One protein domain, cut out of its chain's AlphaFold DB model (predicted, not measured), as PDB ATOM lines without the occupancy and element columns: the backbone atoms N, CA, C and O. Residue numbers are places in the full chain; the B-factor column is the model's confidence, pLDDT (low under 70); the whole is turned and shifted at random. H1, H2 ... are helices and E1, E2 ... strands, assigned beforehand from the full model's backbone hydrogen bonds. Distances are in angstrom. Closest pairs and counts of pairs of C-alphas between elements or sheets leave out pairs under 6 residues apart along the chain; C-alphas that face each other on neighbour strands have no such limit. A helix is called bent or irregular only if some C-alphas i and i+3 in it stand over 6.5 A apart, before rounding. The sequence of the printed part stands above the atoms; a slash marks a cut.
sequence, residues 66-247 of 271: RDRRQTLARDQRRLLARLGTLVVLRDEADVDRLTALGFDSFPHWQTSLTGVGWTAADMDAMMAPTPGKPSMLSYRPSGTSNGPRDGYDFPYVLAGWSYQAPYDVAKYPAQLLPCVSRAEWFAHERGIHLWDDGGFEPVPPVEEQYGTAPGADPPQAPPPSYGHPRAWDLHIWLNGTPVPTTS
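What this domain is: This is residues 66 to 247 of the 271 residues of an uncharacterized protein of Streptosporangiales bacterium (UniProt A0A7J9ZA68). A strongly twisted, curled sheet of five strands, in the order E1, E2, E3, E8, E4, makes the body, with the long helix H1 across one of its faces and a small second sheet, E6, E5, E7, joined to it where E4 runs on into E5 and E7 runs on into E8. Long loops make much of the rest. The 182 printed residues have three named helices and eight named strands, in the order H1, H2, E1, H3, E2, E3, E4, E5, E6, E7, E8; both sheets are antiparallel. The class is mixed, helices and strands, with under half of the residues in named elements. The whole is compact, with a radius of gyration of the C-alphas of 16.2 A and spans of 47 by 45 by 27 A.

Where its parts are: In the larger sheet E1 is residues 118 to 121, E2 136 to 141, E3 156 to 166, E8 231 to 237 and E4 186 to 188. E3 is 29.2 A long, from C-alpha 156 at (34.977, 25.134, 42.900) to C-alpha 166 at (32.978, 54.245, 43.651), and bends by 59 degrees at residue 159; E8 is 19.0 A long. The smaller sheet has E6, residues 200 to 202, E5, 191 to 193, and E7, 226 to 228. H1, residues 66 to 87, is 25.9 A long and begins at C-alpha 66, (28.516, 41.520, 68.562). It is irregular, with C-alphas 82 and 85 9.2 A apart, and has a kink of 64 degrees near residue 81. H2 is residues 92 to 99 and H3 residues 123 to 127.

How they stand to each other: E3 and E8 are antiparallel, with N 163 and O 234 2.9 A apart, within hydrogen-bond range. The hairpin E2 and E3 has N 138 and O 160 at 3.0 A, E1 and E2 have N 118 and O 139 at 2.8 A, and E8 and E4 have N 188 and O 231 at 2.8 A. H1 is on this sheet at a height of 10.0 A, over E2, E3 and E8, and runs across the strands, at 67 degrees to E2 on the local plane; this makes two layers, a helix on one face of a sheet. With residues 83 to 86 alone H1 touches H2, closest at the C-alphas of Leu 86 and Asp 94, 6.4 A. H2 only grazes the sheet with residues 95 to 99. H3 stands at the sheet's level, 0.6 A; the closest C-alphas of H3 and E3 are those of Met 126 and Gln 164, 5.0 A. E4 runs on into E5 at 67 degrees, and E7 into E8 at 98 degrees. The hairpin E5 and E6 has N 192 and O 201 at 2.9 A, and E5 and E7 have N 193 and O 226 at 2.9 A. H2 and H3 have every O i to N i+4 pair within hydrogen-bond range, H1 15 of 18.

The domain as a whole: The C-alphas farthest apart, of Ala 93 and Glu 208, are 48.5 A apart. The printed part has no cut. The links H2 to E1, E2 to E3, E3 to E4 and E6 to E7 are long. Mean pLDDT of the printed part is 85.3; residues 110 to 117 and 143 to 151 are under 70.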
ATOM      1  N   ARG A  66      29.680  42.385  68.784       93.88
ATOM      2  CA  ARG A  66      28.516  41.520  68.562       93.88
ATOM      3  C   ARG A  66      27.658  42.022  67.401       93.88
ATOM      4  O   ARG A  66      27.291  41.199  66.564       93.88
ATOM      5  N   ASP A  67      27.386  43.322  67.330       94.44
ATOM      6  CA  ASP A  67      26.571  43.918  66.262       94.44
ATOM      7  C   ASP A  67      27.239  43.723  64.903       94.44
ATOM      8  O   ASP A  67      26.615  43.230  63.964       94.44
ATOM      9  N   ARG A  68      28.555  43.968  64.831       92.19
ATOM     10  CA  ARG A  68      29.354  43.688  63.633       92.19
ATOM     11  C   ARG A  68      29.231  42.226  63.186       92.19
ATOM     12  O   ARG A  68      28.940  41.957  62.022       92.19
ATOM     13  N   ARG A  69      29.414  41.261  64.100       92.56
ATOM     14  CA  ARG A  69      29.260  39.827  63.777       92.56
ATOM     15  C   ARG A  69      27.854  39.497  63.275       92.56
ATOM     16  O   ARG A  69      27.704  38.693  62.359       92.56
ATOM     17  N   GLN A  70      26.823  40.108  63.858       95.12
ATOM     18  CA  GLN A  70      25.439  39.909  63.431       95.12
ATOM     19  C   GLN A  70      25.167  40.481  62.037       95.12
ATOM     20  O   GLN A  70      24.433  39.842  61.277       95.12
ATOM     21  N   THR A  71      25.756  41.627  61.683       94.56
ATOM     22  CA  THR A  71      25.692  42.171  60.319       94.56
ATOM     23  C   THR A  71      26.296  41.200  59.322       94.56
ATOM     24  O   THR A  71      25.611  40.804  58.382       94.56
ATOM     25  N   LEU A  72      27.535  40.765  59.552       93.56
ATOM     26  CA  LEU A  72      28.231  39.860  58.640       93.56
ATOM     27  C   LEU A  72      27.495  38.522  58.482       93.56
ATOM     28  O   LEU A  72      27.301  38.041  57.370       93.56
ATOM     29  N   ALA A  73      26.984  37.956  59.579       94.38
ATOM     30  CA  ALA A  73      26.182  36.735  59.522       94.38
ATOM     31  C   ALA A  73      24.849  36.934  58.774       94.38
ATOM     32  O   ALA A  73      24.348  36.009  58.135       94.38
ATOM     33  N   ARG A  74      24.231  38.120  58.870       95.69
ATOM     34  CA  ARG A  74      23.006  38.446  58.125       95.69
ATOM     35  C   ARG A  74      23.289  38.562  56.633       95.69
ATOM     36  O   ARG A  74      22.493  38.052  55.850       95.69
ATOM     37  N   ASP A  75      24.393  39.203  56.273       96.00
ATOM     38  CA  ASP A  75      24.830  39.330  54.886       96.00
ATOM     39  C   ASP A  75      25.113  37.959  54.265       96.00
ATOM     40  O   ASP A  75      24.507  37.606  53.255       96.00
ATOM     41  N   GLN A  76      25.890  37.122  54.965       95.12
ATOM     42  CA  GLN A  76      26.147  35.739  54.568       95.12
ATOM     43  C   GLN A  76      24.847  34.975  54.293       95.12
ATOM     44  O   GLN A  76      24.714  34.347  53.250       95.12
ATOM     45  N   ARG A  77      23.856  35.031  55.195       95.62
ATOM     46  CA  ARG A  77      22.578  34.327  54.981       95.62
ATOM     47  C   ARG A  77      21.846  34.799  53.725       95.62
ATOM     48  O   ARG A  77      21.265  33.966  53.038       95.62
ATOM     49  N   ARG A  78      21.856  36.104  53.432       96.44
ATOM     50  CA  ARG A  78      21.228  36.658  52.220       96.44
ATOM     51  C   ARG A  78      21.928  36.155  50.965       96.44
ATOM     52  O   ARG A  78      21.256  35.673  50.060       96.44
ATOM     53  N   LEU A  79      23.258  36.216  50.951       96.31
ATOM     54  CA  LEU A  79      24.048  35.752  49.819       96.31
ATOM     55  C   LEU A  79      23.874  34.248  49.586       96.31
ATOM     56  O   LEU A  79      23.562  33.835  48.474       96.31
ATOM     57  N   LEU A  80      24.008  33.423  50.627       95.69
ATOM     58  CA  LEU A  80      23.855  31.970  50.494       95.69
ATOM     59  C   LEU A  80      22.442  31.584  50.027       95.69
ATOM     60  O   LEU A  80      22.299  30.666  49.225       95.69
ATOM     61  N   ALA A  81      21.406  32.305  50.469       96.75
ATOM     62  CA  ALA A  81      20.047  32.108  49.968       96.75
ATOM     63  C   ALA A  81      19.905  32.485  48.482       96.75
ATOM     64  O   ALA A  81      19.195  31.796  47.756       96.75
ATOM     65  N   ARG A  82      20.588  33.547  48.025       96.62
ATOM     66  CA  ARG A  82      20.620  33.955  46.609       96.62
ATOM     67  C   ARG A  82      21.336  32.924  45.736       96.62
ATOM     68  O   ARG A  82      20.849  32.613  44.657       96.62
ATOM     69  N   LEU A  83      22.479  32.413  46.192       97.50
ATOM     70  CA  LEU A  83      23.299  31.473  45.420       97.50
ATOM     71  C   LEU A  83      22.710  30.058  45.397       97.50
ATOM     72  O   LEU A  83      22.883  29.339  44.415       97.50
ATOM     73  N   GLY A  84      22.025  29.632  46.460       97.38
ATOM     74  CA  GLY A  84      21.469  28.283  46.545       97.38
ATOM     75  C   GLY A  84      22.556  27.222  46.360       97.38
ATOM     76  O   GLY A  84      23.510  27.161  47.134       97.38
ATOM     77  N   THR A  85      22.437  26.388  45.323       97.50
ATOM     78  CA  THR A  85      23.441  25.352  45.024       97.50
ATOM     79  C   THR A  85      24.737  25.907  44.443       97.50
ATOM     80  O   THR A  85      25.747  25.217  44.509       97.50
ATOM     81  N   LEU A  86      24.744  27.144  43.933       97.38
ATOM     82  CA  LEU A  86      25.916  27.778  43.314       97.38
ATOM     83  C   LEU A  86      26.992  28.183  44.329       97.38
ATOM     84  O   LEU A  86      28.001  28.777  43.969       97.38
ATOM     85  N   VAL A  87      26.815  27.849  45.610       95.31
ATOM     86  CA  VAL A  87      27.910  27.839  46.592       95.31
ATOM     87  C   VAL A  87      28.991  26.811  46.235       95.31
ATOM     88  O   VAL A  87      30.111  26.906  46.733       95.31
ATOM     89  N   VAL A  88      28.666  25.847  45.369       94.19
ATOM     90  CA  VAL A  88      29.612  24.962  44.689       94.19
ATOM     91  C   VAL A  88      29.339  25.046  43.192       94.19
ATOM     92  O   VAL A  88      28.211  24.815  42.762       94.19
ATOM     93  N   LEU A  89      30.366  25.350  42.409       92.50
ATOM     94  CA  LEU A  89      30.320  25.263  40.953       92.50
ATOM     95  C   LEU A  89      30.893  23.905  40.561       92.50
ATOM     96  O   LEU A  89      32.038  23.603  40.892       92.50
ATOM     97  N   ARG A  90      30.087  23.060  39.928       93.38
ATOM     98  CA  ARG A  90      30.435  21.674  39.580       93.38
ATOM     99  C   ARG A  90      30.814  21.510  38.119       93.38
ATOM    100  O   ARG A  90      31.465  20.527  37.785       93.38
ATOM    101  N   ASP A  91      30.367  22.433  37.282       91.62
ATOM    102  CA  ASP A  91      30.502  22.398  35.836       91.62
ATOM    103  C   ASP A  91      30.206  23.781  35.233       91.62
ATOM    104  O   ASP A  91      29.811  24.727  35.924       91.62
ATOM    105  N   GLU A  92      30.370  23.886  33.917       91.19
ATOM    106  CA  GLU A  92      30.064  25.090  33.139       91.19
ATOM    107  C   GLU A  92      28.580  25.488  33.237       91.19
ATOM    108  O   GLU A  92      28.252  26.670  33.224       91.19
ATOM    109  N   ALA A  93      27.665  24.533  33.439       95.50
ATOM    110  CA  ALA A  93      26.245  24.842  33.593       95.50
ATOM    111  C   ALA A  93      25.926  25.522  34.942       95.50
ATOM    112  O   ALA A  93      24.922  26.229  35.064       95.50
ATOM    113  N   ASP A  94      26.727  25.313  35.994       95.56
ATOM    114  CA  ASP A  94      26.690  26.159  37.195       95.56
ATOM    115  C   ASP A  94      27.199  27.585  36.893       95.56
ATOM    116  O   ASP A  94      26.644  28.538  37.441       95.56
ATOM    117  N   VAL A  95      28.181  27.756  35.998       92.25
ATOM    118  CA  VAL A  95      28.665  29.085  35.570       92.25
ATOM    119  C   VAL A  95      27.596  29.842  34.789       92.25
ATOM    120  O   VAL A  95      27.297  30.978  35.145       92.25
ATOM    121  N   ASP A  96      26.925  29.211  33.826       94.62
ATOM    122  CA  ASP A  96      25.809  29.835  33.094       94.62
ATOM    123  C   ASP A  96      24.688  30.301  34.036       94.62
ATOM    124  O   ASP A  96      24.096  31.371  33.871       94.62
ATOM    125  N   ARG A  97      24.406  29.512  35.079       97.19
ATOM    126  CA  ARG A  97      23.443  29.892  36.118       97.19
ATOM    127  C   ARG A  97      23.931  31.056  36.973       97.19
ATOM    128  O   ARG A  97      23.104  31.855  37.407       97.19
ATOM    129  N   LEU A  98      25.233  31.158  37.225       95.50
ATOM    130  CA  LEU A  98      25.832  32.276  37.947       95.50
ATOM    131  C   LEU A  98      25.761  33.574  37.122       95.50
ATOM    132  O   LEU A  98      25.335  34.604  37.647       95.50
ATOM    133  N   THR A  99      26.052  33.493  35.822       94.88
ATOM    134  CA  THR A  99      25.851  34.565  34.832       94.88
ATOM    135  C   THR A  99      24.397  35.040  34.828       94.88
ATOM    136  O   THR A  99      24.132  36.237  34.890       94.88
ATOM    137  N   ALA A 100      23.425  34.120  34.870       96.31
ATOM    138  CA  ALA A 100      22.004  34.470  34.960       96.31
ATOM    139  C   ALA A 100      21.615  35.201  36.267       96.31
ATOM    140  O   ALA A 100      20.554  35.824  36.331       96.31
ATOM    141  N   LEU A 101      22.457  35.149  37.310       96.06
ATOM    142  CA  LEU A 101      22.307  35.952  38.532       96.06
ATOM    143  C   LEU A 101      22.988  37.327  38.455       96.06
ATOM    144  O   LEU A 101      22.891  38.078  39.434       96.06
ATOM    145  N   GLY A 102      23.631  37.648  37.330       95.25
ATOM    146  CA  GLY A 102      24.332  38.905  37.062       95.25
ATOM    147  C   GLY A 102      25.855  38.829  37.179       95.25
ATOM    148  O   GLY A 102      26.502  39.842  36.971       95.25
ATOM    149  N   PHE A 103      26.440  37.674  37.517       94.88
ATOM    150  CA  PHE A 103      27.897  37.526  37.635       94.88
ATOM    151  C   PHE A 103      28.508  37.055  36.308       94.88
ATOM    152  O   PHE A 103      28.942  35.909  36.188       94.88
ATOM    153  N   ASP A 104      28.462  37.917  35.301       91.81
ATOM    154  CA  ASP A 104      28.820  37.622  33.910       91.81
ATOM    155  C   ASP A 104      30.205  38.140  33.494       91.81
ATOM    156  O   ASP A 104      30.671  37.854  32.389       91.81
ATOM    157  N   SER A 105      30.886  38.866  34.382       88.12
ATOM    158  CA  SER A 105      32.248  39.337  34.164       88.12
ATOM    159  C   SER A 105      33.258  38.504  34.943       88.12
ATOM    160  O   SER A 105      33.030  38.147  36.098       88.12
ATOM    161  N   PHE A 106      34.430  38.272  34.354       86.00
ATOM    162  CA  PHE A 106      35.513  37.490  34.958       86.00
ATOM    163  C   PHE A 106      36.762  38.365  35.089       86.00
ATOM    164  O   PHE A 106      37.571  38.403  34.162       86.00
ATOM    165  N   PRO A 107      36.925  39.108  36.204       78.50
ATOM    166  CA  PRO A 107      37.984  40.108  36.335       78.50
ATOM    167  C   PRO A 107      39.394  39.551  36.214       78.50
ATOM    168  O   PRO A 107      40.274  40.162  35.620       78.50
ATOM    169  N   HIS A 108      39.580  38.350  36.746       77.19
ATOM    170  CA  HIS A 108      40.806  37.575  36.616       77.19
ATOM    171  C   HIS A 108      40.619  36.431  35.618       77.19
ATOM    172  O   HIS A 108      41.251  35.387  35.727       77.19
ATOM    173  N   TRP A 109      39.712  36.613  34.656       75.94
ATOM    174  CA  TRP A 109      39.453  35.683  33.567       75.94
ATOM    175  C   TRP A 109      39.191  34.257  34.058       75.94
ATOM    176  O   TRP A 109      38.501  34.027  35.050       75.94
ATOM    177  N   GLN A 110      39.737  33.281  33.344       69.50
ATOM    178  CA  GLN A 110      39.762  31.880  33.747       69.50
ATOM    179  C   GLN A 110      41.055  31.560  34.510       69.50
ATOM    180  O   GLN A 110      41.522  30.423  34.508       69.50
ATOM    181  N   THR A 111      41.665  32.551  35.159       68.38
ATOM    182  CA  THR A 111      42.822  32.325  36.015       68.38
ATOM    183  C   THR A 111      42.349  31.911  37.394       68.38
ATOM    184  O   THR A 111      41.676  32.656  38.107       68.38
ATOM    185  N   SER A 112      42.730  30.697  37.787       65.50
ATOM    186  CA  SER A 112      42.663  30.275  39.178       65.50
ATOM    187  C   SER A 112      43.773  30.996  39.938       65.50
ATOM    188  O   SER A 112      44.936  30.593  39.906       65.50
ATOM    189  N   LEU A 113      43.420  32.095  40.603       63.94
ATOM    190  CA  LEU A 113      44.312  32.786  41.521       63.94
ATOM    191  C   LEU A 113      44.669  31.815  42.634       63.94
ATOM    192  O   LEU A 113      43.776  31.285  43.299       63.94
ATOM    193  N   THR A 114      45.953  31.563  42.866       54.66
ATOM    194  CA  THR A 114      46.345  30.571  43.863       54.66
ATOM    195  C   THR A 114      45.646  30.852  45.189       54.66
ATOM    196  O   THR A 114      45.736  31.941  45.737       54.66
ATOM    197  N   GLY A 115      44.879  29.887  45.687       52.19
ATOM    198  CA  GLY A 115      44.208  29.994  46.972       52.19
ATOM    199  C   GLY A 115      42.866  30.724  47.044       52.19
ATOM    200  O   GLY A 115      42.070  30.414  47.935       52.19
ATOM    201  N   VAL A 116      42.596  31.650  46.128       59.59
ATOM    202  CA  VAL A 116      41.279  32.301  45.979       59.59
ATOM    203  C   VAL A 116      40.451  31.585  44.912       59.59
ATOM    204  O   VAL A 116      39.237  31.487  45.060       59.59
ATOM    205  N   GLY A 117      41.135  31.013  43.921       68.38
ATOM    206  CA  GLY A 117      40.623  30.326  42.750       68.38
ATOM    207  C   GLY A 117      40.046  31.291  41.728       68.38
ATOM    208  O   GLY A 117      40.695  32.253  41.332       68.38
ATOM    209  N   TRP A 118      38.831  31.007  41.292       81.12
ATOM    210  CA  TRP A 118      38.129  31.720  40.242       81.12
ATOM    211  C   TRP A 118      37.277  32.865  40.802       81.12
ATOM    212  O   TRP A 118      36.755  32.775  41.917       81.12
ATOM    213  N   THR A 119      37.123  33.949  40.039       87.12
ATOM    214  CA  THR A 119      36.318  35.112  40.442       87.12
ATOM    215  C   THR A 119      35.270  35.442  39.391       87.12
ATOM    216  O   THR A 119      35.541  35.368  38.196       87.12
ATOM    217  N   ALA A 120      34.078  35.821  39.846       91.81
ATOM    218  CA  ALA A 120      32.980  36.243  38.984       91.81
ATOM    219  C   ALA A 120      32.360  37.523  39.544       91.81
ATOM    220  O   ALA A 120      32.102  37.614  40.746       91.81
ATOM    221  N   ALA A 121      32.148  38.514  38.688       92.81
ATOM    222  CA  ALA A 121      31.752  39.863  39.049       92.81
ATOM    223  C   ALA A 121      30.410  40.257  38.433       92.81
ATOM    224  O   ALA A 121      30.122  39.918  37.289       92.81
ATOM    225  N   ASP A 122      29.631  41.007  39.210       94.62
ATOM    226  CA  ASP A 122      28.389  41.668  38.812       94.62
ATOM    227  C   ASP A 122      28.676  43.168  38.681       94.62
ATOM    228  O   ASP A 122      28.832  43.885  39.677       94.62
ATOM    229  N   MET A 123      28.800  43.625  37.433       89.06
ATOM    230  CA  MET A 123      29.193  45.000  37.100       89.06
ATOM    231  C   MET A 123      28.151  46.032  37.556       89.06
ATOM    232  O   MET A 123      28.511  47.130  37.987       89.06
ATOM    233  N   ASP A 124      26.866  45.673  37.564       89.31
ATOM    234  CA  ASP A 124      25.816  46.542  38.101       89.31
ATOM    235  C   ASP A 124      25.975  46.712  39.620       89.31
ATOM    236  O   ASP A 124      25.820  47.810  40.167       89.31
ATOM    237  N   ALA A 125      26.315  45.628  40.323       90.25
ATOM    238  CA  ALA A 125      26.563  45.650  41.760       90.25
ATOM    239  C   ALA A 125      27.870  46.372  42.138       90.25
ATOM    240  O   ALA A 125      27.956  46.857  43.264       90.25
ATOM    241  N   MET A 126      28.851  46.507  41.236       85.19
ATOM    242  CA  MET A 126      30.019  47.383  41.456       85.19
ATOM    243  C   MET A 126      29.624  48.863  41.541       85.19
ATOM    244  O   MET A 126      30.178  49.617  42.341       85.19
ATOM    245  N   MET A 127      28.643  49.284  40.739       84.38
ATOM    246  CA  MET A 127      28.184  50.677  40.706       84.38
ATOM    247  C   MET A 127      27.173  50.993  41.811       84.38
ATOM    248  O   MET A 127      27.105  52.127  42.291       84.38
ATOM    249  N   ALA A 128      26.389  49.998  42.225       86.75
ATOM    250  CA  ALA A 128      25.362  50.138  43.248       86.75
ATOM    251  C   ALA A 128      25.316  48.897  44.159       86.75
ATOM    252  O   ALA A 128      24.370  48.101  44.078       86.75
ATOM    253  N   PRO A 129      26.312  48.710  45.045       88.31
ATOM    254  CA  PRO A 129      26.348  47.544  45.915       88.31
ATOM    255  C   PRO A 129      25.148  47.553  46.862       88.31
ATOM    256  O   PRO A 129      24.768  48.588  47.420       88.31
ATOM    257  N   THR A 130      24.552  46.381  47.080       91.69
ATOM    258  CA  THR A 130      23.468  46.206  48.056       91.69
ATOM    259  C   THR A 130      23.703  44.962  48.910       91.69
ATOM    260  O   THR A 130      24.276  43.987  48.428       91.69
ATOM    261  N   PRO A 131      23.273  44.940  50.183       92.12
ATOM    262  CA  PRO A 131      23.547  43.803  51.063       92.12
ATOM    263  C   PRO A 131      22.965  42.488  50.538       92.12
ATOM    264  O   PRO A 131      21.764  42.395  50.276       92.12
ATOM    265  N   GLY A 132      23.792  41.449  50.454       93.56
ATOM    266  CA  GLY A 132      23.457  40.151  49.868       93.56
ATOM    267  C   GLY A 132      23.536  40.093  48.336       93.56
ATOM    268  O   GLY A 132      23.278  39.028  47.774       93.56
ATOM    269  N   LYS A 133      23.893  41.198  47.669       94.62
ATOM    270  CA  LYS A 133      24.226  41.270  46.239       94.62
ATOM    271  C   LYS A 133      25.649  41.843  46.096       94.62
ATOM    272  O   LYS A 133      25.800  43.043  45.857       94.62
ATOM    273  N   PRO A 134      26.684  41.024  46.344       95.56
ATOM    274  CA  PRO A 134      28.068  41.452  46.208       95.56
ATOM    275  C   PRO A 134      28.403  41.795  44.764       95.56
ATOM    276  O   PRO A 134      27.752  41.311  43.841       95.56
ATOM    277  N   SER A 135      29.440  42.604  44.588       95.00
ATOM    278  CA  SER A 135      29.980  42.928  43.271       95.00
ATOM    279  C   SER A 135      30.887  41.833  42.727       95.00
ATOM    280  O   SER A 135      31.100  41.770  41.525       95.00
ATOM    281  N   MET A 136      31.441  40.981  43.594       93.94
ATOM    282  CA  MET A 136      32.299  39.877  43.180       93.94
ATOM    283  C   MET A 136      32.161  38.678  44.114       93.94
ATOM    284  O   MET A 136      31.995  38.822  45.326       93.94
ATOM    285  N   LEU A 137      32.255  37.487  43.540       93.94
ATOM    286  CA  LEU A 137      32.355  36.213  44.236       93.94
ATOM    287  C   LEU A 137      33.735  35.616  44.005       93.94
ATOM    288  O   LEU A 137      34.273  35.705  42.903       93.94
ATOM    289  N   SER A 138      34.254  34.953  45.032       89.56
ATOM    290  CA  SER A 138      35.542  34.266  44.993       89.56
ATOM    291  C   SER A 138      35.344  32.787  45.302       89.56
ATOM    292  O   SER A 138      34.779  32.433  46.341       89.56
ATOM    293  N   TYR A 139      35.823  31.921  44.417       87.81
ATOM    294  CA  TYR A 139      35.589  30.483  44.412       87.81
ATOM    295  C   TYR A 139      36.908  29.718  44.395       87.81
ATOM    296  O   TYR A 139      37.599  29.695  43.386       87.81
ATOM    297  N   ARG A 140      37.245  29.012  45.475       81.94
ATOM    298  CA  ARG A 140      38.492  28.232  45.543       81.94
ATOM    299  C   ARG A 140      38.336  26.863  44.869       81.94
ATOM    300  O   ARG A 140      37.272  26.254  45.020       81.94
ATOM    301  N   PRO A 141      39.370  26.337  44.191       78.88
ATOM    302  CA  PRO A 141      39.344  24.971  43.677       78.88
ATOM    303  C   PRO A 141      39.247  23.971  44.837       78.88
ATOM    304  O   PRO A 141      39.769  24.202  45.931       78.88
ATOM    305  N   SER A 142      38.558  22.854  44.611       74.62
ATOM    306  CA  SER A 142      38.499  21.740  45.569       74.62
ATOM    307  C   SER A 142      39.714  20.800  45.495       74.62
ATOM    308  O   SER A 142      39.919  20.001  46.410       74.62
ATOM    309  N   GLY A 143      40.526  20.918  44.438       68.12
ATOM    310  CA  GLY A 143      41.781  20.194  44.221       68.12
ATOM    311  C   GLY A 143      43.004  21.114  44.107       68.12
ATOM    312  O   GLY A 143      42.947  22.305  44.416       68.12
ATOM    313  N   THR A 144      44.134  20.549  43.681       60.09
ATOM    314  CA  THR A 144      45.370  21.297  43.410       60.09
ATOM    315  C   THR A 144      45.200  22.123  42.132       60.09
ATOM    316  O   THR A 144      44.868  21.564  41.093       60.09
ATOM    317  N   SER A 145      45.419  23.439  42.204       58.31
ATOM    318  CA  SER A 145      45.450  24.318  41.021       58.31
ATOM    319  C   SER A 145      46.636  23.925  40.130       58.31
ATOM    320  O   SER A 145      47.746  23.828  40.659       58.31
ATOM    321  N   ASN A 146      46.440  23.715  38.822       52.94
ATOM    322  CA  ASN A 146      47.522  23.286  37.919       52.94
ATOM    323  C   ASN A 146      48.141  24.435  37.096       52.94
ATOM    324  O   ASN A 146      49.149  24.223  36.422       52.94
ATOM    325  N   GLY A 147      47.628  25.664  37.207       54.88
ATOM    326  CA  GLY A 147      48.206  26.831  36.548       54.88
ATOM    327  C   GLY A 147      47.237  28.006  36.368       54.88
ATOM    328  O   GLY A 147      46.092  27.962  36.821       54.88
ATOM    329  N   PRO A 148      47.696  29.084  35.701       52.62
ATOM    330  CA  PRO A 148      46.968  30.346  35.565       52.62
ATOM    331  C   PRO A 148      45.845  30.335  34.511       52.62
ATOM    332  O   PRO A 148      45.282  31.386  34.229       52.62
ATOM    333  N   ARG A 149      45.512  29.194  33.892       56.91
ATOM    334  CA  ARG A 149      44.481  29.107  32.832       56.91
ATOM    335  C   ARG A 149      43.425  28.028  33.070       56.91
ATOM    336  O   ARG A 149      42.682  27.682  32.159       56.91
ATOM    337  N   ASP A 150      43.337  27.530  34.294       59.44
ATOM    338  CA  ASP A 150      42.529  26.357  34.620       59.44
ATOM    339  C   ASP A 150      41.136  26.714  35.157       59.44
ATOM    340  O   ASP A 150      40.607  25.988  35.983       59.44
ATOM    341  N   GLY A 151      40.532  27.836  34.755       62.47
ATOM    342  CA  GLY A 151      39.289  28.388  35.331       62.47
ATOM    343  C   GLY A 151      38.023  27.532  35.198       62.47
ATOM    344  O   GLY A 151      36.951  27.976  35.601       62.47
ATOM    345  N   TYR A 152      38.144  26.315  34.669       71.69
ATOM    346  CA  TYR A 152      37.082  25.316  34.565       71.69
ATOM    347  C   TYR A 152      37.495  23.940  35.110       71.69
ATOM    348  O   TYR A 152      36.847  22.934  34.819       71.69
ATOM    349  N   ASP A 153      38.522  23.886  35.963       78.69
ATOM    350  CA  ASP A 153      38.915  22.686  36.714       78.69
ATOM    351  C   ASP A 153      37.981  22.467  37.914       78.69
ATOM    352  O   ASP A 153      38.364  22.467  39.090       78.69
ATOM    353  N   PHE A 154      36.696  22.314  37.606       84.88
ATOM    354  CA  PHE A 154      35.653  22.066  38.583       84.88
ATOM    355  C   PHE A 154      35.932  20.800  39.426       84.88
ATOM    356  O   PHE A 154      36.528  19.838  38.936       84.88
ATOM    357  N   PRO A 155      35.429  20.730  40.676       88.75
ATOM    358  CA  PRO A 155      34.543  21.708  41.299       88.75
ATOM    359  C   PRO A 155      35.266  22.834  42.042       88.75
ATOM    360  O   PRO A 155      36.298  22.624  42.690       88.75
ATOM    361  N   TYR A 156      34.627  24.005  42.045       86.88
ATOM    362  CA  TYR A 156      34.977  25.134  42.900       86.88
ATOM    363  C   TYR A 156      33.972  25.322  44.030       86.88
ATOM    364  O   TYR A 156      32.778  25.075  43.879       86.88
ATOM    365  N   VAL A 157      34.448  25.820  45.166       89.31
ATOM    366  CA  VAL A 157      33.630  26.093  46.351       89.31
ATOM    367  C   VAL A 157      33.753  27.563  46.714       89.31
ATOM    368  O   VAL A 157      34.860  28.100  46.743       89.31
ATOM    369  N   LEU A 158      32.632  28.207  47.034       91.38
ATOM    370  CA  LEU A 158      32.610  29.596  47.476       91.38
ATOM    371  C   LEU A 158      33.573  29.786  48.659       91.38
ATOM    372  O   LEU A 158      33.457  29.130  49.697       91.38
ATOM    373  N   ALA A 159      34.534  30.685  48.489       87.38
ATOM    374  CA  ALA A 159      35.526  31.054  49.492       87.38
ATOM    375  C   ALA A 159      35.183  32.390  50.161       87.38
ATOM    376  O   ALA A 159      35.499  32.603  51.333       87.38
ATOM    377  N   GLY A 160      34.521  33.286  49.433       90.75
ATOM    378  CA  GLY A 160      34.185  34.616  49.909       90.75
ATOM    379  C   GLY A 160      33.491  35.448  48.842       90.75
ATOM    380  O   GLY A 160      33.141  34.953  47.771       90.75
ATOM    381  N   TRP A 161      33.281  36.713  49.163       93.88
ATOM    382  CA  TRP A 161      32.723  37.712  48.265       93.88
ATOM    383  C   TRP A 161      33.307  39.078  48.586       93.88
ATOM    384  O   TRP A 161      33.838  39.287  49.681       93.88
ATOM    385  N   SER A 162      33.173  40.016  47.657       92.88
ATOM    386  CA  SER A 162      33.522  41.404  47.908       92.88
ATOM    387  C   SER A 162      32.426  42.377  47.502       92.88
ATOM    388  O   SER A 162      31.523  42.068  46.716       92.88
ATOM    389  N   TYR A 163      32.492  43.560  48.100       94.44
ATOM    390  CA  TYR A 163      31.711  44.716  47.706       94.44
ATOM    391  C   TYR A 163      32.655  45.801  47.235       94.44
ATOM    392  O   TYR A 163      33.492  46.262  48.005       94.44
ATOM    393  N   GLN A 164      32.445  46.245  46.006       91.81
ATOM    394  CA  GLN A 164      33.081  47.416  45.449       91.81
ATOM    395  C   GLN A 164      32.104  48.586  45.448       91.81
ATOM    396  O   GLN A 164      30.890  48.405  45.346       91.81
ATOM    397  N   ALA A 165      32.640  49.788  45.600       89.75
ATOM    398  CA  ALA A 165      31.899  51.028  45.461       89.75
ATOM    399  C   ALA A 165      32.794  52.096  44.818       89.75
ATOM    400  O   ALA A 165      34.019  52.031  44.964       89.75
ATOM    401  N   PRO A 166      32.212  53.119  44.169       89.75
ATOM    402  CA  PRO A 166      32.978  54.245  43.651       89.75
ATOM    403  C   PRO A 166      33.887  54.864  44.718       89.75
ATOM    404  O   PRO A 166      33.460  55.085  45.856       89.75
ATOM    405  N   TYR A 167      35.137  55.146  44.350       87.75
ATOM    406  CA  TYR A 167      36.094  55.750  45.266       87.75
ATOM    407  C   TYR A 167      35.838  57.250  45.443       87.75
ATOM    408  O   TYR A 167      35.818  58.026  44.491       87.75
ATOM    409  N   ASP A 168      35.685  57.659  46.696       86.81
ATOM    410  CA  ASP A 168      35.685  59.053  47.133       86.81
ATOM    411  C   ASP A 168      36.450  59.092  48.459       86.81
ATOM    412  O   ASP A 168      36.056  58.469  49.447       86.81
ATOM    413  N   VAL A 169      37.580  59.799  48.501       79.06
ATOM    414  CA  VAL A 169      38.439  59.843  49.694       79.06
ATOM    415  C   VAL A 169      37.679  60.346  50.933       79.06
ATOM    416  O   VAL A 169      37.875  59.836  52.048       79.06
ATOM    417  N   ALA A 170      36.746  61.282  50.724       80.38
ATOM    418  CA  ALA A 170      35.913  61.887  51.755       80.38
ATOM    419  C   ALA A 170      34.674  61.042  52.093       80.38
ATOM    420  O   ALA A 170      34.079  61.234  53.157       80.38
ATOM    421  N   LYS A 171      34.282  60.094  51.230       81.81
ATOM    422  CA  LYS A 171      33.100  59.243  51.426       81.81
ATOM    423  C   LYS A 171      33.433  57.768  51.241       81.81
ATOM    424  O   LYS A 171      33.714  57.309  50.147       81.81
ATOM    425  N   TYR A 172      33.301  56.993  52.311       73.94
ATOM    426  CA  TYR A 172      33.341  55.530  52.240       73.94
ATOM    427  C   TYR A 172      31.912  54.966  52.348       73.94
ATOM    428  O   TYR A 172      31.049  55.625  52.943       73.94
ATOM    429  N   PRO A 173      31.629  53.760  51.822       83.19
ATOM    430  CA  PRO A 173      30.285  53.167  51.782       83.19
ATOM    431  C   PRO A 173      29.846  52.597  53.148       83.19
ATOM    432  O   PRO A 173      29.401  51.458  53.280       83.19
ATOM    433  N   ALA A 174      29.920  53.428  54.191       76.81
ATOM    434  CA  ALA A 174      29.653  53.102  55.595       76.81
ATOM    435  C   ALA A 174      28.255  52.524  55.862       76.81
ATOM    436  O   ALA A 174      28.019  51.915  56.907       76.81
ATOM    437  N   GLN A 175      27.308  52.785  54.959       83.94
ATOM    438  CA  GLN A 175      25.908  52.401  55.110       83.94
ATOM    439  C   GLN A 175      25.576  51.061  54.462       83.94
ATOM    440  O   GLN A 175      24.504  50.525  54.737       83.94
ATOM    441  N   LEU A 176      26.472  50.513  53.632       90.00
ATOM    442  CA  LEU A 176      26.216  49.256  52.941       90.00
ATOM    443  C   LEU A 176      25.990  48.132  53.957       90.00
ATOM    444  O   LEU A 176      24.924  47.528  54.005       90.00
ATOM    445  N   LEU A 177      26.965  47.909  54.835       90.88
ATOM    446  CA  LEU A 177      26.875  46.932  55.914       90.88
ATOM    447  C   LEU A 177      26.953  47.660  57.263       90.88
ATOM    448  O   LEU A 177      28.040  48.080  57.665       90.88
ATOM    449  N   PRO A 178      25.828  47.811  57.993       90.19
ATOM    450  CA  PRO A 178      25.831  48.463  59.300       90.19
ATOM    451  C   PRO A 178      26.859  47.821  60.233       90.19
ATOM    452  O   PRO A 178      26.945  46.603  60.297       90.19
ATOM    453  N   CYS A 179      27.622  48.599  60.994       89.38
ATOM    454  CA  CYS A 179      28.663  48.072  61.890       89.38
ATOM    455  C   CYS A 179      29.885  47.422  61.217       89.38
ATOM    456  O   CYS A 179      30.715  46.862  61.931       89.38
ATOM    457  N   VAL A 180      30.033  47.530  59.893       86.69
ATOM    458  CA  VAL A 180      31.339  47.406  59.232       86.69
ATOM    459  C   VAL A 180      31.977  48.795  59.204       86.69
ATOM    460  O   VAL A 180      31.371  49.777  58.767       86.69
ATOM    461  N   SER A 181      33.173  48.904  59.768       82.50
ATOM    462  CA  SER A 181      33.863  50.183  59.954       82.50
ATOM    463  C   SER A 181      34.661  50.594  58.714       82.50
ATOM    464  O   SER A 181      34.960  49.761  57.861       82.50
ATOM    465  N   ARG A 182      35.062  51.872  58.628       79.62
ATOM    466  CA  ARG A 182      35.954  52.361  57.555       79.62
ATOM    467  C   ARG A 182      37.250  51.552  57.464       79.62
ATOM    468  O   ARG A 182      37.721  51.325  56.364       79.62
ATOM    469  N   ALA A 183      37.799  51.113  58.597       77.50
ATOM    470  CA  ALA A 183      39.066  50.381  58.663       77.50
ATOM    471  C   ALA A 183      39.032  49.003  57.974       77.50
ATOM    472  O   ALA A 183      40.066  48.362  57.825       77.50
ATOM    473  N   GLU A 184      37.846  48.533  57.588       82.25
ATOM    474  CA  GLU A 184      37.642  47.261  56.890       82.25
ATOM    475  C   GLU A 184      37.431  47.443  55.384       82.25
ATOM    476  O   GLU A 184      37.329  46.453  54.668       82.25
ATOM    477  N   TRP A 185      37.334  48.693  54.928       82.38
ATOM    478  CA  TRP A 185      37.301  49.063  53.523       82.38
ATOM    479  C   TRP A 185      38.696  49.496  53.087       82.38
ATOM    480  O   TRP A 185      39.396  50.210  53.809       82.38
ATOM    481  N   PHE A 186      39.074  49.108  51.880       82.75
ATOM    482  CA  PHE A 186      40.388  49.368  51.306       82.75
ATOM    483  C   PHE A 186      40.217  50.069  49.964       82.75
ATOM    484  O   PHE A 186      39.165  49.938  49.343       82.75
ATOM    485  N   ALA A 187      41.218  50.818  49.504       82.25
ATOM    486  CA  ALA A 187      41.210  51.234  48.109       82.25
ATOM    487  C   ALA A 187      41.749  50.087  47.257       82.25
ATOM    488  O   ALA A 187      42.891  49.654  47.432       82.25
ATOM    489  N   HIS A 188      40.913  49.612  46.347       87.25
ATOM    490  CA  HIS A 188      41.343  48.844  45.193       87.25
ATOM    491  C   HIS A 188      41.862  49.846  44.168       87.25
ATOM    492  O   HIS A 188      41.124  50.736  43.732       87.25
ATOM    493  N   GLU A 189      43.166  49.797  43.902       88.12
ATOM    494  CA  GLU A 189      43.844  50.839  43.136       88.12
ATOM    495  C   GLU A 189      43.351  50.856  41.687       88.12
ATOM    496  O   GLU A 189      42.958  49.835  41.138       88.12
ATOM    497  N   ARG A 190      43.376  52.022  41.045       90.62
ATOM    498  CA  ARG A 190      43.181  52.133  39.604       90.62
ATOM    499  C   ARG A 190      44.231  51.287  38.883       90.62
ATOM    500  O   ARG A 190      45.422  51.426  39.157       90.62
ATOM    501  N   GLY A 191      43.829  50.483  37.909       91.31
ATOM    502  CA  GLY A 191      44.787  49.642  37.198       91.31
ATOM    503  C   GLY A 191      44.178  48.833  36.071       91.31
ATOM    504  O   GLY A 191      43.064  49.114  35.627       91.31
ATOM    505  N   ILE A 192      44.949  47.860  35.596       91.31
ATOM    506  CA  ILE A 192      44.621  46.993  34.466       91.31
ATOM    507  C   ILE A 192      44.586  45.546  34.949       91.31
ATOM    508  O   ILE A 192      45.565  45.058  35.509       91.31
ATOM    509  N   HIS A 193      43.486  44.842  34.685       87.00
ATOM    510  CA  HIS A 193      43.456  43.386  34.788       87.00
ATOM    511  C   HIS A 193      44.064  42.774  33.527       87.00
ATOM    512  O   HIS A 193      43.596  43.021  32.411       87.00
ATOM    513  N   LEU A 194      45.122  41.988  33.710       84.50
ATOM    514  CA  LEU A 194      45.912  41.407  32.632       84.50
ATOM    515  C   LEU A 194      45.294  40.082  32.177       84.50
ATOM    516  O   LEU A 194      45.024  39.193  32.983       84.50
ATOM    517  N   TRP A 195      45.060  39.942  30.872       81.12
ATOM    518  CA  TRP A 195      44.498  38.718  30.292       81.12
ATOM    519  C   TRP A 195      45.423  37.505  30.394       81.12
ATOM    520  O   TRP A 195      44.964  36.400  30.676       81.12
ATOM    521  N   ASP A 196      46.719  37.689  30.147       74.94
ATOM    522  CA  ASP A 196      47.610  36.555  29.895       74.94
ATOM    523  C   ASP A 196      47.871  35.681  31.126       74.94
ATOM    524  O   ASP A 196      48.041  34.462  30.975       74.94
ATOM    525  N   ASP A 197      47.883  36.297  32.308       71.25
ATOM    526  CA  ASP A 197      48.214  35.684  33.594       71.25
ATOM    527  C   ASP A 197      47.173  35.947  34.698       71.25
ATOM    528  O   ASP A 197      47.377  35.517  35.835       71.25
ATOM    529  N   GLY A 198      46.071  36.644  34.385       73.06
ATOM    530  CA  GLY A 198      45.056  37.054  35.363       73.06
ATOM    531  C   GLY A 198      45.565  38.071  36.387       73.06
ATOM    532  O   GLY A 198      44.905  38.306  37.406       73.06
ATOM    533  N   GLY A 199      46.745  38.644  36.146       77.81
ATOM    534  CA  GLY A 199      47.411  39.593  37.016       77.81
ATOM    535  C   GLY A 199      46.712  40.945  37.072       77.81
ATOM    536  O   GLY A 199      45.678  41.196  36.447       77.81
ATOM    537  N   PHE A 200      47.301  41.838  37.858       82.94
ATOM    538  CA  PHE A 200      46.839  43.205  38.010       82.94
ATOM    539  C   PHE A 200      48.031  44.159  37.966       82.94
ATOM    540  O   PHE A 200      48.981  44.007  38.734       82.94
ATOM    541  N   GLU A 201      47.970  45.138  37.068       86.94
ATOM    542  CA  GLU A 201      48.953  46.211  36.953       86.94
ATOM    543  C   GLU A 201      48.377  47.498  37.568       86.94
ATOM    544  O   GLU A 201      47.470  48.100  36.979       86.94
ATOM    545  N   PRO A 202      48.864  47.947  38.743       85.19
ATOM    546  CA  PRO A 202      48.431  49.208  39.325       85.19
ATOM    547  C   PRO A 202      48.956  50.375  38.492       85.19
ATOM    548  O   PRO A 202      50.151  50.504  38.232       85.19
ATOM    549  N   VAL A 203      48.058  51.284  38.132       90.12
ATOM    550  CA  VAL A 203      48.383  52.515  37.417       90.12
ATOM    551  C   VAL A 203      47.785  53.662  38.222       90.12
ATOM    552  O   VAL A 203      46.780  54.213  37.786       90.12
ATOM    553  N   PRO A 204      48.311  54.042  39.399       85.44
ATOM    554  CA  PRO A 204      47.711  55.099  40.213       85.44
ATOM    555  C   PRO A 204      47.716  56.461  39.487       85.44
ATOM    556  O   PRO A 204      48.556  56.707  38.614       85.44
ATOM    557  N   PRO A 205      46.765  57.368  39.782       84.88
ATOM    558  CA  PRO A 205      46.833  58.755  39.326       84.88
ATOM    559  C   PRO A 205      48.092  59.458  39.850       84.88
ATOM    560  O   PRO A 205      48.640  59.095  40.885       84.88
ATOM    561  N   VAL A 206      48.520  60.512  39.151       86.75
ATOM    562  CA  VAL A 206      49.538  61.423  39.687       86.75
ATOM    563  C   VAL A 206      48.909  62.206  40.836       86.75
ATOM    564  O   VAL A 206      47.939  62.934  40.633       86.75
ATOM    565  N   GLU A 207      49.454  62.047  42.037       78.62
ATOM    566  CA  GLU A 207      48.954  62.678  43.256       78.62
ATOM    567  C   GLU A 207      50.114  63.081  44.177       78.62
ATOM    568  O   GLU A 207      51.141  62.408  44.226       78.62
ATOM    569  N   GLU A 208      49.968  64.204  44.889       78.31
ATOM    570  CA  GLU A 208      50.963  64.662  45.874       78.31
ATOM    571  C   GLU A 208      50.981  63.752  47.112       78.31
ATOM    572  O   GLU A 208      52.023  63.523  47.723       78.31
ATOM    573  N   GLN A 209      49.812  63.214  47.466       72.81
ATOM    574  CA  GLN A 209      49.612  62.273  48.560       72.81
ATOM    575  C   GLN A 209      48.822  61.069  48.049       72.81
ATOM    576  O   GLN A 209      47.781  61.237  47.409       72.81
ATOM    577  N   TYR A 210      49.293  59.861  48.352       70.19
ATOM    578  CA  TYR A 210      48.641  58.631  47.908       70.19
ATOM    579  C   TYR A 210      47.191  58.532  48.394       70.19
ATOM    580  O   TYR A 210      46.880  58.852  49.541       70.19
ATOM    581  N   GLY A 211      46.298  58.083  47.515       74.38
ATOM    582  CA  GLY A 211      44.879  57.922  47.835       74.38
ATOM    583  C   GLY A 211      44.063  59.218  47.825       74.38
ATOM    584  O   GLY A 211      42.882  59.188  48.160       74.38
ATOM    585  N   THR A 212      44.642  60.366  47.472       79.75
ATOM    586  CA  THR A 212      43.904  61.642  47.510       79.75
ATOM    587  C   THR A 212      43.196  61.964  46.203       79.75
ATOM    588  O   THR A 212      42.126  62.576  46.222       79.75
ATOM    589  N   ALA A 213      43.732  61.515  45.069       84.31
ATOM    590  CA  ALA A 213      43.054  61.628  43.792       84.31
ATOM    591  C   ALA A 213      41.958  60.550  43.660       84.31
ATOM    592  O   ALA A 213      42.111  59.425  44.137       84.31
ATOM    593  N   PRO A 214      40.838  60.843  42.980       84.69
ATOM    594  CA  PRO A 214      39.736  59.891  42.867       84.69
ATOM    595  C   PRO A 214      40.069  58.681  41.986       84.69
ATOM    596  O   PRO A 214      39.442  57.643  42.140       84.69
ATOM    597  N   GLY A 215      41.024  58.800  41.052       87.19
ATOM    598  CA  GLY A 215      41.387  57.709  40.138       87.19
ATOM    599  C   GLY A 215      40.234  57.240  39.237       87.19
ATOM    600  O   GLY A 215      40.198  56.068  38.876       87.19
ATOM    601  N   ALA A 216      39.293  58.133  38.905       91.19
ATOM    602  CA  ALA A 216      38.024  57.800  38.250       91.19
ATOM    603  C   ALA A 216      38.138  57.428  36.761       91.19
ATOM    604  O   ALA A 216      37.239  56.772  36.245       91.19
ATOM    605  N   ASP A 217      39.215  57.832  36.083       93.31
ATOM    606  CA  ASP A 217      39.427  57.554  34.660       93.31
ATOM    607  C   ASP A 217      40.225  56.258  34.487       93.31
ATOM    608  O   ASP A 217      41.416  56.257  34.812       93.31
ATOM    609  N   PRO A 218      39.632  55.159  33.989       93.94
ATOM    610  CA  PRO A 218      40.343  53.896  33.831       93.94
ATOM    611  C   PRO A 218      41.510  54.020  32.837       93.94
ATOM    612  O   PRO A 218      41.354  54.662  31.791       93.94
ATOM    613  N   PRO A 219      42.671  53.397  33.110       94.69
ATOM    614  CA  PRO A 219      43.759  53.339  32.144       94.69
ATOM    615  C   PRO A 219      43.316  52.566  30.896       94.69
ATOM    616  O   PRO A 219      42.536  51.619  30.970       94.69
ATOM    617  N   GLN A 220      43.820  52.970  29.732       95.38
ATOM    618  CA  GLN A 220      43.578  52.231  28.496       95.38
ATOM    619  C   GLN A 220      44.376  50.926  28.514       95.38
ATOM    620  O   GLN A 220      45.552  50.926  28.872       95.38
ATOM    621  N   ALA A 221      43.746  49.835  28.086       93.19
ATOM    622  CA  ALA A 221      44.378  48.530  27.968       93.19
ATOM    623  C   ALA A 221      43.961  47.865  26.646       93.19
ATOM    624  O   ALA A 221      42.821  48.047  26.207       93.19
ATOM    625  N   PRO A 222      44.866  47.126  25.981       89.75
ATOM    626  CA  PRO A 222      44.505  46.362  24.798       89.75
ATOM    627  C   PRO A 222      43.604  45.182  25.196       89.75
ATOM    628  O   PRO A 222      43.987  44.413  26.079       89.75
ATOM    629  N   PRO A 223      42.455  44.977  24.526       87.44
ATOM    630  CA  PRO A 223      41.631  43.799  24.766       87.44
ATOM    631  C   PRO A 223      42.431  42.493  24.561       87.44
ATOM    632  O   PRO A 223      43.231  42.421  23.624       87.44
ATOM    633  N   PRO A 224      42.210  41.451  25.384       85.25
ATOM    634  CA  PRO A 224      41.103  41.348  26.335       85.25
ATOM    635  C   PRO A 224      41.335  42.100  27.645       85.25
ATOM    636  O   PRO A 224      40.351  42.404  28.309       85.25
ATOM    637  N   SER A 225      42.583  42.432  27.994       89.44
ATOM    638  CA  SER A 225      42.905  43.194  29.206       89.44
ATOM    639  C   SER A 225      42.070  44.469  29.288       89.44
ATOM    640  O   SER A 225      41.808  45.127  28.278       89.44
ATOM    641  N   TYR A 226      41.660  44.836  30.498       90.88
ATOM    642  CA  TYR A 226      40.792  45.990  30.693       90.88
ATOM    643  C   TYR A 226      41.226  46.800  31.910       90.88
ATOM    644  O   TYR A 226      41.651  46.257  32.931       90.88
ATOM    645  N   GLY A 227      41.135  48.121  31.777       92.56
ATOM    646  CA  GLY A 227      41.366  49.043  32.876       92.56
ATOM    647  C   GLY A 227      40.103  49.277  33.693       92.56
ATOM    648  O   GLY A 227      38.995  49.264  33.155       92.56
ATOM    649  N   HIS A 228      40.265  49.561  34.979       92.19
ATOM    650  CA  HIS A 228      39.173  49.990  35.852       92.19
ATOM    651  C   HIS A 228      39.601  51.185  36.725       92.19
ATOM    652  O   HIS A 228      40.802  51.411  36.923       92.19
ATOM    653  N   PRO A 229      38.644  51.984  37.238       93.81
ATOM    654  CA  PRO A 229      38.957  53.113  38.105       93.81
ATOM    655  C   PRO A 229      39.342  52.637  39.510       93.81
ATOM    656  O   PRO A 229      39.100  51.486  39.876       93.81
ATOM    657  N   ARG A 230      39.886  53.536  40.332       89.44
ATOM    658  CA  ARG A 230      40.056  53.279  41.770       89.44
ATOM    659  C   ARG A 230      38.677  53.044  42.405       89.44
ATOM    660  O   ARG A 230      37.713  53.745  42.089       89.44
ATOM    661  N   ALA A 231      38.583  52.082  43.317       90.56
ATOM    662  CA  ALA A 231      37.339  51.723  44.000       90.56
ATOM    663  C   ALA A 231      37.556  51.558  45.509       90.56
ATOM    664  O   ALA A 231      38.646  51.219  45.961       90.56
ATOM    665  N   TRP A 232      36.512  51.781  46.306       89.31
ATOM    666  CA  TRP A 232      36.450  51.212  47.652       89.31
ATOM    667  C   TRP A 232      36.129  49.729  47.538       89.31
ATOM    668  O   TRP A 232      35.223  49.374  46.796       89.31
ATOM    669  N   ASP A 233      36.816  48.889  48.300       89.06
ATOM    670  CA  ASP A 233      36.655  47.440  48.257       89.06
ATOM    671  C   ASP A 233      36.607  46.846  49.669       89.06
ATOM    672  O   ASP A 233      37.355  47.241  50.567       89.06
ATOM    673  N   LEU A 234      35.694  45.902  49.871       89.00
ATOM    674  CA  LEU A 234      35.484  45.174  51.116       89.00
ATOM    675  C   LEU A 234      35.414  43.689  50.800       89.00
ATOM    676  O   LEU A 234      34.434  43.230  50.224       89.00
ATOM    677  N   HIS A 235      36.395  42.929  51.269       89.38
ATOM    678  CA  HIS A 235      36.433  41.476  51.112       89.38
ATOM    679  C   HIS A 235      35.932  40.772  52.367       89.38
ATOM    680  O   HIS A 235      36.365  41.080  53.482       89.38
ATOM    681  N   ILE A 236      35.039  39.804  52.178       89.94
ATOM    682  CA  ILE A 236      34.438  38.983  53.226       89.94
ATOM    683  C   ILE A 236      34.712  37.510  52.917       89.94
ATOM    684  O   ILE A 236      34.347  36.994  51.864       89.94
ATOM    685  N   TRP A 237      35.325  36.813  53.870       87.44
ATOM    686  CA  TRP A 237      35.809  35.445  53.701       87.44
ATOM    687  C   TRP A 237      35.071  34.459  54.596       87.44
ATOM    688  O   TRP A 237      34.878  34.697  55.795       87.44
ATOM    689  N   LEU A 238      34.730  33.308  54.020       86.25
ATOM    690  CA  LEU A 238      34.281  32.134  54.752       86.25
ATOM    691  C   LEU A 238      35.505  31.431  55.348       86.25
ATOM    692  O   LEU A 238      36.423  31.022  54.642       86.25
ATOM    693  N   ASN A 239      35.511  31.256  56.666       72.94
ATOM    694  CA  ASN A 239      36.627  30.657  57.406       72.94
ATOM    695  C   ASN A 239      36.232  29.352  58.123       72.94
ATOM    696  O   ASN A 239      36.891  28.935  59.072       72.94
ATOM    697  N   GLY A 240      35.125  28.730  57.708       72.06
ATOM    698  CA  GLY A 240      34.572  27.535  58.353       72.06
ATOM    699  C   GLY A 240      33.854  27.803  59.682       72.06
ATOM    700  O   GLY A 240      33.327  26.869  60.278       72.06
ATOM    701  N   THR A 241      33.788  29.056  60.142       75.81
ATOM    702  CA  THR A 241      32.960  29.449  61.288       75.81
ATOM    703  C   THR A 241      31.607  30.012  60.825       75.81
ATOM    704  O   THR A 241      31.461  30.395  59.662       75.81
ATOM    705  N   PRO A 242      30.597  30.107  61.711       77.88
ATOM    706  CA  PRO A 242      29.289  30.671  61.360       77.88
ATOM    707  C   PRO A 242      29.290  32.174  61.038       77.88
ATOM    708  O   PRO A 242      28.249  32.705  60.649       77.88
ATOM    709  N   VAL A 243      30.402  32.876  61.279       81.81
ATOM    710  CA  VAL A 243      30.525  34.318  61.051       81.81
ATOM    711  C   VAL A 243      31.725  34.562  60.147       81.81
ATOM    712  O   VAL A 243      32.842  34.200  60.520       81.81
ATOM    713  N   PRO A 244      31.537  35.204  58.988       80.25
ATOM    714  CA  PRO A 244      32.641  35.437  58.090       80.25
ATOM    715  C   PRO A 244      33.506  36.582  58.630       80.25
ATOM    716  O   PRO A 244      33.127  37.333  59.537       80.25
ATOM    717  N   THR A 245      34.696  36.714  58.074       80.94
ATOM    718  CA  THR A 245      35.695  37.703  58.492       80.94
ATOM    719  C   THR A 245      36.014  38.654  57.357       80.94
ATOM    720  O   THR A 245      35.983  38.242  56.204       80.94
ATOM    721  N   THR A 246      36.363  39.897  57.676       80.12
ATOM    722  CA  THR A 246      36.814  40.876  56.683       80.12
ATOM    723  C   THR A 246      38.330  40.945  56.687       80.12
ATOM    724  O   THR A 246      38.949  40.828  57.746       80.12
ATOM    725  N   SER A 247      38.923  41.072  55.507       70.56
ATOM    726  CA  SER A 247      40.351  41.332  55.321       70.56
ATOM    727  C   SER A 247      40.651  41.444  53.832       70.56
ATOM    728  O   SER A 247      40.059  40.705  53.052       70.56
TER     729      SER A 247